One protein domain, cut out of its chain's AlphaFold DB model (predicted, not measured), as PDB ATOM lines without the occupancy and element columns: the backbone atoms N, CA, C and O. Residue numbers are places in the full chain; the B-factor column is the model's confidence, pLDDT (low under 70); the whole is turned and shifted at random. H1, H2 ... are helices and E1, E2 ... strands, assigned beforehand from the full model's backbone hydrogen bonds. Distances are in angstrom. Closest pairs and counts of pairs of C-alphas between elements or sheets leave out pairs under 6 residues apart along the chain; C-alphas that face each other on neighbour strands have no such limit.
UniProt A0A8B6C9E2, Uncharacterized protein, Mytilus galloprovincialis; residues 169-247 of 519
ATOM      1  N   CYS A 169     106.259  33.829 -21.198       64.75
ATOM      2  CA  CYS A 169     106.489  34.256 -19.838       64.75
ATOM      3  C   CYS A 169     105.219  34.049 -19.005       64.75
ATOM      4  O   CYS A 169     104.107  34.016 -19.525       64.75
ATOM      5  N   LEU A 170     105.383  33.906 -17.689       68.19
ATOM      6  CA  LEU A 170     104.251  33.669 -16.802       68.19
ATOM      7  C   LEU A 170     103.513  34.971 -16.486       68.19
ATOM      8  O   LEU A 170     104.108  35.932 -15.980       68.19
ATOM      9  N   VAL A 171     102.206  34.951 -16.710       76.50
ATOM     10  CA  VAL A 171     101.278  36.014 -16.340       76.50
ATOM     11  C   VAL A 171     100.411  35.548 -15.183       76.50
ATOM     12  O   VAL A 171      99.965  34.403 -15.133       76.50
ATOM     13  N   MET A 172     100.179  36.453 -14.240       80.44
ATOM     14  CA  MET A 172      99.115  36.329 -13.255       80.44
ATOM     15  C   MET A 172      97.972  37.231 -13.666       80.44
ATOM     16  O   MET A 172      98.174  38.442 -13.766       80.44
ATOM     17  N   THR A 173      96.784  36.663 -13.818       80.75
ATOM     18  CA  THR A 173      95.568  37.435 -14.029       80.75
ATOM     19  C   THR A 173      94.709  37.372 -12.772       80.75
ATOM     20  O   THR A 173      94.419  36.304 -12.232       80.75
ATOM     21  N   VAL A 174      94.365  38.556 -12.275       80.38
ATOM     22  CA  VAL A 174      93.519  38.762 -11.102       80.38
ATOM     23  C   VAL A 174      92.152  39.204 -11.600       80.38
ATOM     24  O   VAL A 174      92.036  40.232 -12.276       80.38
ATOM     25  N   GLY A 175      91.136  38.409 -11.275       74.06
ATOM     26  CA  GLY A 175      89.742  38.657 -11.606       74.06
ATOM     27  C   GLY A 175      89.184  39.930 -10.964       74.06
ATOM     28  O   GLY A 175      89.867  40.680 -10.260       74.06
ATOM     29  N   SER A 176      87.916  40.214 -11.245       76.06
ATOM     30  CA  SER A 176      87.249  41.416 -10.747       76.06
ATOM     31  C   SER A 176      87.121  41.416  -9.219       76.06
ATOM     32  O   SER A 176      87.223  40.396  -8.544       76.06
ATOM     33  N   THR A 177      86.780  42.570  -8.646       68.62
ATOM     34  CA  THR A 177      86.459  42.670  -7.212       68.62
ATOM     35  C   THR A 177      85.254  41.817  -6.800       68.62
ATOM     36  O   THR A 177      85.125  41.484  -5.626       68.62
ATOM     37  N   SER A 178      84.366  41.480  -7.742       67.19
ATOM     38  CA  SER A 178      83.228  40.582  -7.522       67.19
ATOM     39  C   SER A 178      83.592  39.100  -7.637       67.19
ATOM     40  O   SER A 178      82.876  38.270  -7.083       67.19
ATOM     41  N   ASN A 179      84.695  38.765  -8.312       64.06
ATOM     42  CA  ASN A 179      85.223  37.411  -8.436       64.06
ATOM     43  C   ASN A 179      86.765  37.457  -8.433       64.06
ATOM     44  O   ASN A 179      87.378  37.489  -9.504       64.06
ATOM     45  N   PRO A 180      87.406  37.515  -7.248       62.53
ATOM     46  CA  PRO A 180      88.848  37.712  -7.111       62.53
ATOM     47  C   PRO A 180      89.627  36.409  -7.348       62.53
ATOM     48  O   PRO A 180      90.503  36.040  -6.562       62.53
ATOM     49  N   SER A 181      89.286  35.671  -8.404       67.75
ATOM     50  CA  SER A 181      90.048  34.502  -8.823       67.75
ATOM     51  C   SER A 181      91.422  34.947  -9.321       67.75
ATOM     52  O   SER A 181      91.556  35.909 -10.073       67.75
ATOM     53  N   VAL A 182      92.466  34.259  -8.865       64.56
ATOM     54  CA  VAL A 182      93.829  34.446  -9.366       64.56
ATOM     55  C   VAL A 182      94.173  33.206 -10.165       64.56
ATOM     56  O   VAL A 182      94.179  32.103  -9.615       64.56
ATOM     57  N   TYR A 183      94.451  33.380 -11.450       69.00
ATOM     58  CA  TYR A 183      94.899  32.300 -12.318       69.00
ATOM     59  C   TYR A 183      96.204  32.676 -13.013       69.00
ATOM     60  O   TYR A 183      96.564  33.849 -13.132       69.00
ATOM     61  N   PHE A 184      96.948  31.648 -13.413       70.88
ATOM     62  CA  PHE A 184      98.256  31.794 -14.032       70.88
ATOM     63  C   PHE A 184      98.215  31.223 -15.439       70.88
ATOM     64  O   PHE A 184      97.817  30.072 -15.631       70.88
ATOM     65  N   GLU A 185      98.672  32.006 -16.405       69.06
ATOM     66  CA  GLU A 185      98.650  31.643 -17.818       69.06
ATOM     67  C   GLU A 185      99.973  32.018 -18.503       69.06
ATOM     68  O   GLU A 185     100.667  32.939 -18.058       69.06
ATOM     69  N   PRO A 186     100.388  31.270 -19.537       64.12
ATOM     70  CA  PRO A 186     101.499  31.676 -20.391       64.12
ATOM     71  C   PRO A 186     101.097  32.876 -21.265       64.12
ATOM     72  O   PRO A 186      99.958  32.961 -21.715       64.12
ATOM     73  N   ALA A 187     102.031  33.790 -21.531       67.44
ATOM     74  CA  ALA A 187     101.881  34.823 -22.558       67.44
ATOM     75  C   ALA A 187     103.228  35.161 -23.211       67.44
ATOM     76  O   ALA A 187     104.247  35.125 -22.516       67.44
ATOM     77  N   PRO A 188     103.268  35.608 -24.481       72.88
ATOM     78  CA  PRO A 188     104.520  35.951 -25.155       72.88
ATOM     79  C   PRO A 188     105.339  36.959 -24.346       72.88
ATOM     80  O   PRO A 188     104.825  38.018 -23.977       72.88
ATOM     81  N   CYS A 189     106.622  36.686 -24.093       65.12
ATOM     82  CA  CYS A 189     107.479  37.541 -23.252       65.12
ATOM     83  C   CYS A 189     107.610  39.000 -23.746       65.12
ATOM     84  O   CYS A 189     107.974  39.894 -22.973       65.12
ATOM     85  N   GLY A 190     107.308  39.256 -25.024       71.75
ATOM     86  CA  GLY A 190     107.236  40.592 -25.626       71.75
ATOM     87  C   GLY A 190     105.954  41.380 -25.316       71.75
ATOM     88  O   GLY A 190     105.854  42.540 -25.712       71.75
ATOM     89  N   THR A 191     104.980  40.791 -24.617       81.94
ATOM     90  CA  THR A 191     103.710  41.451 -24.271       81.94
ATOM     91  C   THR A 191     103.942  42.595 -23.279       81.94
ATOM     92  O   THR A 191     104.790  42.524 -22.393       81.94
ATOM     93  N   TYR A 192     103.179  43.679 -23.406       91.38
ATOM     94  CA  TYR A 192     103.281  44.828 -22.507       91.38
ATOM     95  C   TYR A 192     102.292  44.694 -21.347       91.38
ATOM     96  O   TYR A 192     101.119  45.048 -21.480       91.38
ATOM     97  N   LEU A 193     102.777  44.222 -20.197       89.75
ATOM     98  CA  LEU A 193     101.990  44.040 -18.971       89.75
ATOM     99  C   LEU A 193     102.618  44.783 -17.792       89.75
ATOM    100  O   LEU A 193     103.781  45.191 -17.833       89.75
ATOM    101  N   ASN A 194     101.828  44.965 -16.736       92.50
ATOM    102  CA  ASN A 194     102.282  45.611 -15.510       92.50
ATOM    103  C   ASN A 194     103.210  44.658 -14.728       92.50
ATOM    104  O   ASN A 194     102.811  43.532 -14.437       92.50
ATOM    105  N   PRO A 195     104.426  45.068 -14.337       88.50
ATOM    106  CA  PRO A 195     105.255  44.283 -13.433       88.50
ATOM    107  C   PRO A 195     104.624  44.181 -12.047       88.50
ATOM    108  O   PRO A 195     104.230  45.198 -11.465       88.50
ATOM    109  N   HIS A 196     104.634  42.981 -11.474       87.44
ATOM    110  CA  HIS A 196     104.437  42.793 -10.044       87.44
ATOM    111  C   HIS A 196     105.808  42.549  -9.409       87.44
ATOM    112  O   HIS A 196     106.415  41.508  -9.637       87.44
ATOM    113  N   CYS A 197     106.327  43.481  -8.617       86.81
ATOM    114  CA  CYS A 197     107.640  43.376  -7.978       86.81
ATOM    115  C   CYS A 197     107.521  42.999  -6.494       86.81
ATOM    116  O   CYS A 197     106.560  43.376  -5.824       86.81
ATOM    117  N   TYR A 198     108.520  42.299  -5.969       81.81
ATOM    118  CA  TYR A 198     108.642  41.908  -4.571       81.81
ATOM    119  C   TYR A 198     109.928  42.472  -3.966       81.81
ATOM    120  O   TYR A 198     110.999  42.429  -4.572       81.81
ATOM    121  N   LYS A 199     109.823  43.007  -2.748       84.88
ATOM    122  CA  LYS A 199     110.955  43.526  -1.982       84.88
ATOM    123  C   LYS A 199     110.713  43.374  -0.488       84.88
ATOM    124  O   LYS A 199     109.871  44.067   0.078       84.88
ATOM    125  N   THR A 200     111.511  42.526   0.164       81.62
ATOM    126  CA  THR A 200     111.584  42.449   1.640       81.62
ATOM    127  C   THR A 200     110.197  42.307   2.294       81.62
ATOM    128  O   THR A 200     109.858  43.035   3.222       81.62
ATOM    129  N   GLY A 201     109.347  41.422   1.761       73.75
ATOM    130  CA  GLY A 201     107.981  41.212   2.263       73.75
ATOM    131  C   GLY A 201     106.913  42.167   1.715       73.75
ATOM    132  O   GLY A 201     105.738  41.967   2.001       73.75
ATOM    133  N   THR A 202     107.288  43.172   0.920       81.00
ATOM    134  CA  THR A 202     106.355  44.133   0.311       81.00
ATOM    135  C   THR A 202     106.194  43.871  -1.184       81.00
ATOM    136  O   THR A 202     107.179  43.617  -1.879       81.00
ATOM    137  N   PHE A 203     104.965  43.991  -1.688       85.38
ATOM    138  CA  PHE A 203     104.659  43.934  -3.118       85.38
ATOM    139  C   PHE A 203     104.495  45.335  -3.692       85.38
ATOM    140  O   PHE A 203     103.900  46.212  -3.067       85.38
ATOM    141  N   ILE A 204     105.019  45.539  -4.895       86.88
ATOM    142  CA  ILE A 204     104.956  46.802  -5.621       86.88
ATOM    143  C   ILE A 204     104.413  46.495  -7.010       86.88
ATOM    144  O   ILE A 204     105.056  45.800  -7.791       86.88
ATOM    145  N   ILE A 205     103.242  47.034  -7.332       86.44
ATOM    146  CA  ILE A 205     102.703  46.980  -8.689       86.44
ATOM    147  C   ILE A 205     103.199  48.215  -9.433       86.44
ATOM    148  O   ILE A 205     102.900  49.345  -9.041       86.44
ATOM    149  N   SER A 206     103.949  48.008 -10.511       84.56
ATOM    150  CA  SER A 206     104.288  49.098 -11.420       84.56
ATOM    151  C   SER A 206     103.145  49.306 -12.411       84.56
ATOM    152  O   SER A 206     102.698  48.369 -13.067       84.56
ATOM    153  N   LEU A 207     102.700  50.555 -12.552       88.12
ATOM    154  CA  LEU A 207     101.704  50.949 -13.555       88.12
ATOM    155  C   LEU A 207     102.315  51.131 -14.955       88.12
ATOM    156  O   LEU A 207     101.598  51.392 -15.918       88.12
ATOM    157  N   VAL A 208     103.642  51.025 -15.070       89.62
ATOM    158  CA  VAL A 208     104.348  51.096 -16.350       89.62
ATOM    159  C   VAL A 208     104.331  49.713 -16.984       89.62
ATOM    160  O   VAL A 208     105.069  48.825 -16.553       89.62
ATOM    161  N   LYS A 209     103.504  49.550 -18.020       91.75
ATOM    162  CA  LYS A 209     103.497  48.348 -18.855       91.75
ATOM    163  C   LYS A 209     104.825  48.204 -19.586       91.75
ATOM    164  O   LYS A 209     105.324  49.164 -20.169       91.75
ATOM    165  N   THR A 210     105.378  47.005 -19.586       86.00
ATOM    166  CA  THR A 210     106.655  46.705 -20.238       86.00
ATOM    167  C   THR A 210     106.713  45.232 -20.636       86.00
ATOM    168  O   THR A 210     105.849  44.451 -20.232       86.00
ATOM    169  N   THR A 211     107.701  44.855 -21.442       85.12
ATOM    170  CA  THR A 211     108.008  43.447 -21.732       85.12
ATOM    171  C   THR A 211     108.501  42.744 -20.472       85.12
ATOM    172  O   THR A 211     108.882  43.402 -19.502       85.12
ATOM    173  N   TRP A 212     108.556  41.414 -20.460       80.94
ATOM    174  CA  TRP A 212     109.025  40.691 -19.275       80.94
ATOM    175  C   TRP A 212     110.466  41.069 -18.879       80.94
ATOM    176  O   TRP A 212     110.746  41.352 -17.713       80.94
ATOM    177  N   ASN A 213     111.371  41.180 -19.859       70.50
ATOM    178  CA  ASN A 213     112.749  41.632 -19.622       70.50
ATOM    179  C   ASN A 213     112.787  43.053 -19.046       70.50
ATOM    180  O   ASN A 213     113.523  43.327 -18.097       70.50
ATOM    181  N   GLY A 214     111.951  43.949 -19.578       73.06
ATOM    182  CA  GLY A 214     111.813  45.295 -19.040       73.06
ATOM    183  C   GLY A 214     111.205  45.310 -17.633       73.06
ATOM    184  O   GLY A 214     111.605  46.135 -16.819       73.06
ATOM    185  N   ALA A 215     110.299  44.385 -17.307       81.19
ATOM    186  CA  ALA A 215     109.718  44.230 -15.975       81.19
ATOM    187  C   ALA A 215     110.765  43.768 -14.957       81.19
ATOM    188  O   ALA A 215     110.858  44.353 -13.878       81.19
ATOM    189  N   SER A 216     111.592  42.783 -15.316       74.38
ATOM    190  CA  SER A 216     112.711  42.312 -14.492       74.38
ATOM    191  C   SER A 216     113.693  43.449 -14.178       74.38
ATOM    192  O   SER A 216     113.964  43.734 -13.009       74.38
ATOM    193  N   GLN A 217     114.135  44.185 -15.205       72.88
ATOM    194  CA  GLN A 217     115.009  45.353 -15.037       72.88
ATOM    195  C   GLN A 217     114.349  46.452 -14.198       72.88
ATOM    196  O   GLN A 217     114.980  47.026 -13.311       72.88
ATOM    197  N   LEU A 218     113.067  46.738 -14.437       79.50
ATOM    198  CA  LEU A 218     112.327  47.754 -13.696       79.50
ATOM    199  C   LEU A 218     112.196  47.383 -12.212       79.50
ATOM    200  O   LEU A 218     112.458  48.229 -11.357       79.50
ATOM    201  N   CYS A 219     111.892  46.126 -11.880       81.69
ATOM    202  CA  CYS A 219     111.851  45.665 -10.490       81.69
ATOM    203  C   CYS A 219     113.212  45.799  -9.785       81.69
ATOM    204  O   CYS A 219     113.259  46.223  -8.625       81.69
ATOM    205  N   GLN A 220     114.318  45.557 -10.499       78.06
ATOM    206  CA  GLN A 220     115.671  45.770  -9.970       78.06
ATOM    207  C   GLN A 220     115.941  47.239  -9.616       78.06
ATOM    208  O   GLN A 220     116.601  47.507  -8.611       78.06
ATOM    209  N   THR A 221     115.387  48.209 -10.359       86.00
ATOM    210  CA  THR A 221     115.539  49.641 -10.013       86.00
ATOM    211  C   THR A 221     114.921  50.001  -8.659       86.00
ATOM    212  O   THR A 221     115.387  50.926  -7.993       86.00
ATOM    213  N   PHE A 222     113.928  49.235  -8.197       84.25
ATOM    214  CA  PHE A 222     113.343  49.384  -6.865       84.25
ATOM    215  C   PHE A 222     114.139  48.657  -5.770       84.25
ATOM    216  O   PHE A 222     113.721  48.668  -4.607       84.25
ATOM    217  N   ASN A 223     115.293  48.063  -6.097       85.62
ATOM    218  CA  ASN A 223     116.024  47.117  -5.251       85.62
ATOM    219  C   ASN A 223     115.126  45.944  -4.817       85.62
ATOM    220  O   ASN A 223     115.083  45.585  -3.639       85.62
ATOM    221  N   GLY A 224     114.331  45.446  -5.763       81.69
ATOM    222  CA  GLY A 224     113.484  44.271  -5.626       81.69
ATOM    223  C   GLY A 224     113.665  43.344  -6.821       81.69
ATOM    224  O   GLY A 224     114.505  43.570  -7.692       81.69
ATOM    225  N   GLU A 225     112.851  42.308  -6.869       81.44
ATOM    226  CA  GLU A 225     112.801  41.353  -7.971       81.44
ATOM    227  C   GLU A 225     111.378  41.262  -8.504       81.44
ATOM    228  O   GLU A 225     110.428  41.715  -7.864       81.44
ATOM    229  N   ILE A 226     111.211  40.713  -9.698       77.38
ATOM    230  CA  ILE A 226     109.873  40.384 -10.170       77.38
ATOM    231  C   ILE A 226     109.277  39.294  -9.263       77.38
ATOM    232  O   ILE A 226     109.980  38.431  -8.746       77.38
ATOM    233  N   THR A 227     107.983  39.369  -8.988       74.38
ATOM    234  CA  THR A 227     107.335  38.552  -7.961       74.38
ATOM    235  C   THR A 227     107.155  37.131  -8.454       74.38
ATOM    236  O   THR A 227     106.527  36.920  -9.484       74.38
ATOM    237  N   SER A 228     107.635  36.141  -7.709       66.44
ATOM    238  CA  SER A 228     107.342  34.741  -8.003       66.44
ATOM    239  C   SER A 228     105.929  34.356  -7.541       66.44
ATOM    240  O   SER A 228     105.426  34.912  -6.557       66.44
ATOM    241  N   PRO A 229     105.289  33.354  -8.170       59.78
ATOM    242  CA  PRO A 229     104.037  32.780  -7.663       59.78
ATOM    243  C   PRO A 229     104.127  32.336  -6.195       59.78
ATOM    244  O   PRO A 229     103.152  32.434  -5.455       59.78
ATOM    245  N   TYR A 230     105.324  31.925  -5.756       56.97
ATOM    246  CA  TYR A 230     105.625  31.601  -4.362       56.97
ATOM    247  C   TYR A 230     105.347  32.779  -3.414       56.97
ATOM    248  O   TYR A 230     104.653  32.615  -2.408       56.97
ATOM    249  N   HIS A 231     105.818  33.985  -3.750       59.03
ATOM    250  CA  HIS A 231     105.587  35.166  -2.920       59.03
ATOM    251  C   HIS A 231     104.091  35.517  -2.834       59.03
ATOM    252  O   HIS A 231     103.611  35.824  -1.745       59.03
ATOM    253  N   ILE A 232     103.336  35.376  -3.929       62.81
ATOM    254  CA  ILE A 232     101.889  35.669  -3.977       62.81
ATOM    255  C   ILE A 232     101.072  34.703  -3.115       62.81
ATOM    256  O   ILE A 232     100.196  35.134  -2.365       62.81
ATOM    257  N   ALA A 233     101.381  33.405  -3.172       56.53
ATOM    258  CA  ALA A 233     100.691  32.396  -2.366       56.53
ATOM    259  C   ALA A 233     100.882  32.632  -0.856       56.53
ATOM    260  O   ALA A 233      99.970  32.396  -0.061       56.53
ATOM    261  N   SER A 234     102.052  33.143  -0.457       48.34
ATOM    262  CA  SER A 234     102.370  33.438   0.945       48.34
ATOM    263  C   SER A 234     101.708  34.718   1.479       48.34
ATOM    264  O   SER A 234     101.494  34.850   2.683       48.34
ATOM    265  N   SER A 235     101.320  35.649   0.603       57.72
ATOM    266  CA  SER A 235     100.826  36.982   0.972       57.72
ATOM    267  C   SER A 235      99.304  37.105   0.976       57.72
ATOM    268  O   SER A 235      98.779  38.169   0.665       57.72
ATOM    269  N   SER A 236      98.618  36.010   1.306       44.94
ATOM    270  CA  SER A 236      97.206  35.665   1.050       44.94
ATOM    271  C   SER A 236      96.083  36.693   1.302       44.94
ATOM    272  O   SER A 236      94.919  36.322   1.173       44.94
ATOM    273  N   LYS A 237      96.318  37.963   1.643       48.97
ATOM    274  CA  LYS A 237      95.242  38.925   1.918       48.97
ATOM    275  C   LYS A 237      95.612  40.352   1.509       48.97
ATOM    276  O   LYS A 237      96.303  41.045   2.246       48.97
ATOM    277  N   GLY A 238      95.035  40.838   0.405       48.59
ATOM    278  CA  GLY A 238      94.331  42.122   0.516       48.59
ATOM    279  C   GLY A 238      94.490  43.200  -0.555       48.59
ATOM    280  O   GLY A 238      93.687  44.123  -0.517       48.59
ATOM    281  N   THR A 239      95.435  43.163  -1.495       50.12
ATOM    282  CA  THR A 239      95.652  44.353  -2.359       50.12
ATOM    283  C   THR A 239      96.169  44.036  -3.759       50.12
ATOM    284  O   THR A 239      97.137  44.645  -4.213       50.12
ATOM    285  N   GLN A 240      95.550  43.092  -4.463       62.75
ATOM    286  CA  GLN A 240      95.803  42.949  -5.896       62.75
ATOM    287  C   GLN A 240      94.657  43.606  -6.657       62.75
ATOM    288  O   GLN A 240      93.494  43.256  -6.475       62.75
ATOM    289  N   GLN A 241      94.988  44.642  -7.427       75.19
ATOM    290  CA  GLN A 241      94.025  45.247  -8.337       75.19
ATOM    291  C   GLN A 241      93.676  44.227  -9.433       75.19
ATOM    292  O   GLN A 241      94.532  43.414  -9.784       75.19
ATOM    293  N   PRO A 242      92.445  44.247  -9.971       82.44
ATOM    294  CA  PRO A 242      92.114  43.445 -11.140       82.44
ATOM    295  C   PRO A 242      93.055  43.772 -12.301       82.44
ATOM    296  O   PRO A 242      93.337  44.947 -12.564       82.44
ATOM    297  N   GLY A 243      93.522  42.746 -13.004       85.19
ATOM    298  CA  GLY A 243      94.404  42.908 -14.154       85.19
ATOM    299  C   GLY A 243      95.436  41.797 -14.309       85.19
ATOM    300  O   GLY A 243      95.522  40.879 -13.495       85.19
ATOM    301  N   SER A 244      96.221  41.915 -15.378       87.94
ATOM    302  CA  SER A 244      97.265  40.958 -15.743       87.94
ATOM    303  C   SER A 244      98.650  41.526 -15.452       87.94
ATOM    304  O   SER A 244      98.975  42.657 -15.840       87.94
ATOM    305  N   TYR A 245      99.472  40.728 -14.777       88.06
ATOM    306  CA  TYR A 245     100.774  41.137 -14.277       88.06
ATOM    307  C   TYR A 245     101.873  40.153 -14.643       88.06
ATOM    308  O   TYR A 245     101.672  38.937 -14.607       88.06
ATOM    309  N   TRP A 246     103.066  40.681 -14.913       86.88
ATOM    310  CA  TRP A 246     104.249  39.849 -15.079       86.88
ATOM    311  C   TRP A 246     104.727  39.282 -13.745       86.88
ATOM    312  O   TRP A 246     104.892  40.033 -12.776       86.88
ATOM    313  N   LEU A 247     105.021  37.980 -13.739       74.38
ATOM    314  CA  LEU A 247     105.642  37.274 -12.622       74.38
ATOM    315  C   LEU A 247     107.061  36.801 -12.941       74.38
ATOM    316  O   LEU A 247     107.458  36.680 -14.102       74.38
TER     317      LEU A 247
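This is residues 169 to 247 of the 519 residues of an uncharacterized protein of Mytilus galloprovincialis (UniProt A0A8B6C9E2). Look for one strongly twisted sheet built from two hairpins, E1 with E2 and E3 with E4, and joined through the last strand, E5, which lies between them. H1 packs on E3, and the short H2 only grazes the sheet. The printed part has 79 residues, with five named strands and two named helices in the order E1 E2 E3 E4 H1 H2 E5; the sheet's order is E2 E1 E5 E3 E4, mixed, and the class is mixed, helices and strands. The whole is compact, with a radius of gyration of the C-alphas of 11.6 A, and spans 32 by 28 by 20 A.

Begin at E5, residues 243 to 246, an inner strand. It is antiparallel to E1, residues 169 to 174, where you will find N 172 and O 245 at 2.9 A. E1 forms a hairpin with E2, residues 182 to 188, an edge strand, with N 171 and O 185 at 2.9 A. E5 is parallel to E3, residues 194 to 199, at 61 degrees between their directions; look at N 246 and O 194, 2.9 A apart. E3 forms a hairpin with E4, residues 202 to 205, the other edge strand, with N 197 and O 204 at 2.8 A. The pairing is staggered: E3 pairs with E5 over residues 194 to 195 and with E4 over residues 196 to 199. Residues 197 to 198 of E3 also pair, antiparallel, with residues 225 to 226. H1, residues 212 to 221, is on the sheet in two layers, a helix on one face of a sheet, at a height over the sheet of 8.7 A. It lies over E3 and runs slantwise to the strands, at 37 degrees to E3 on the local plane; their closest C-alphas, those of Pro 195 and Ala 215, are 5.1 A apart. H2, residues 229 to 234, only grazes the sheet with its residues 229 to 232. In H1 and H2 every O i to N i+4 pair is within hydrogen-bond range.

Find C-alpha 169 at (106.489, 34.256, -19.838); from there E1 runs 16.3 A to C-alpha 174. E2 covers 19.1 A and E3 16.2 A. H1 runs 14.4 A from C-alpha 212 at (109.025, 40.691, -19.275). E5 ends at C-alpha 246, at (104.249, 39.849, -15.079).

The two C-alphas farthest apart are those of Ser 178 and Thr 221, 33.6 A. The printed part has no cut, and no link is long. The mean pLDDT of the printed part is 74.9; among the 26 residues under 70 are residues 177 to 183 and residues 228 to 240, which include H2.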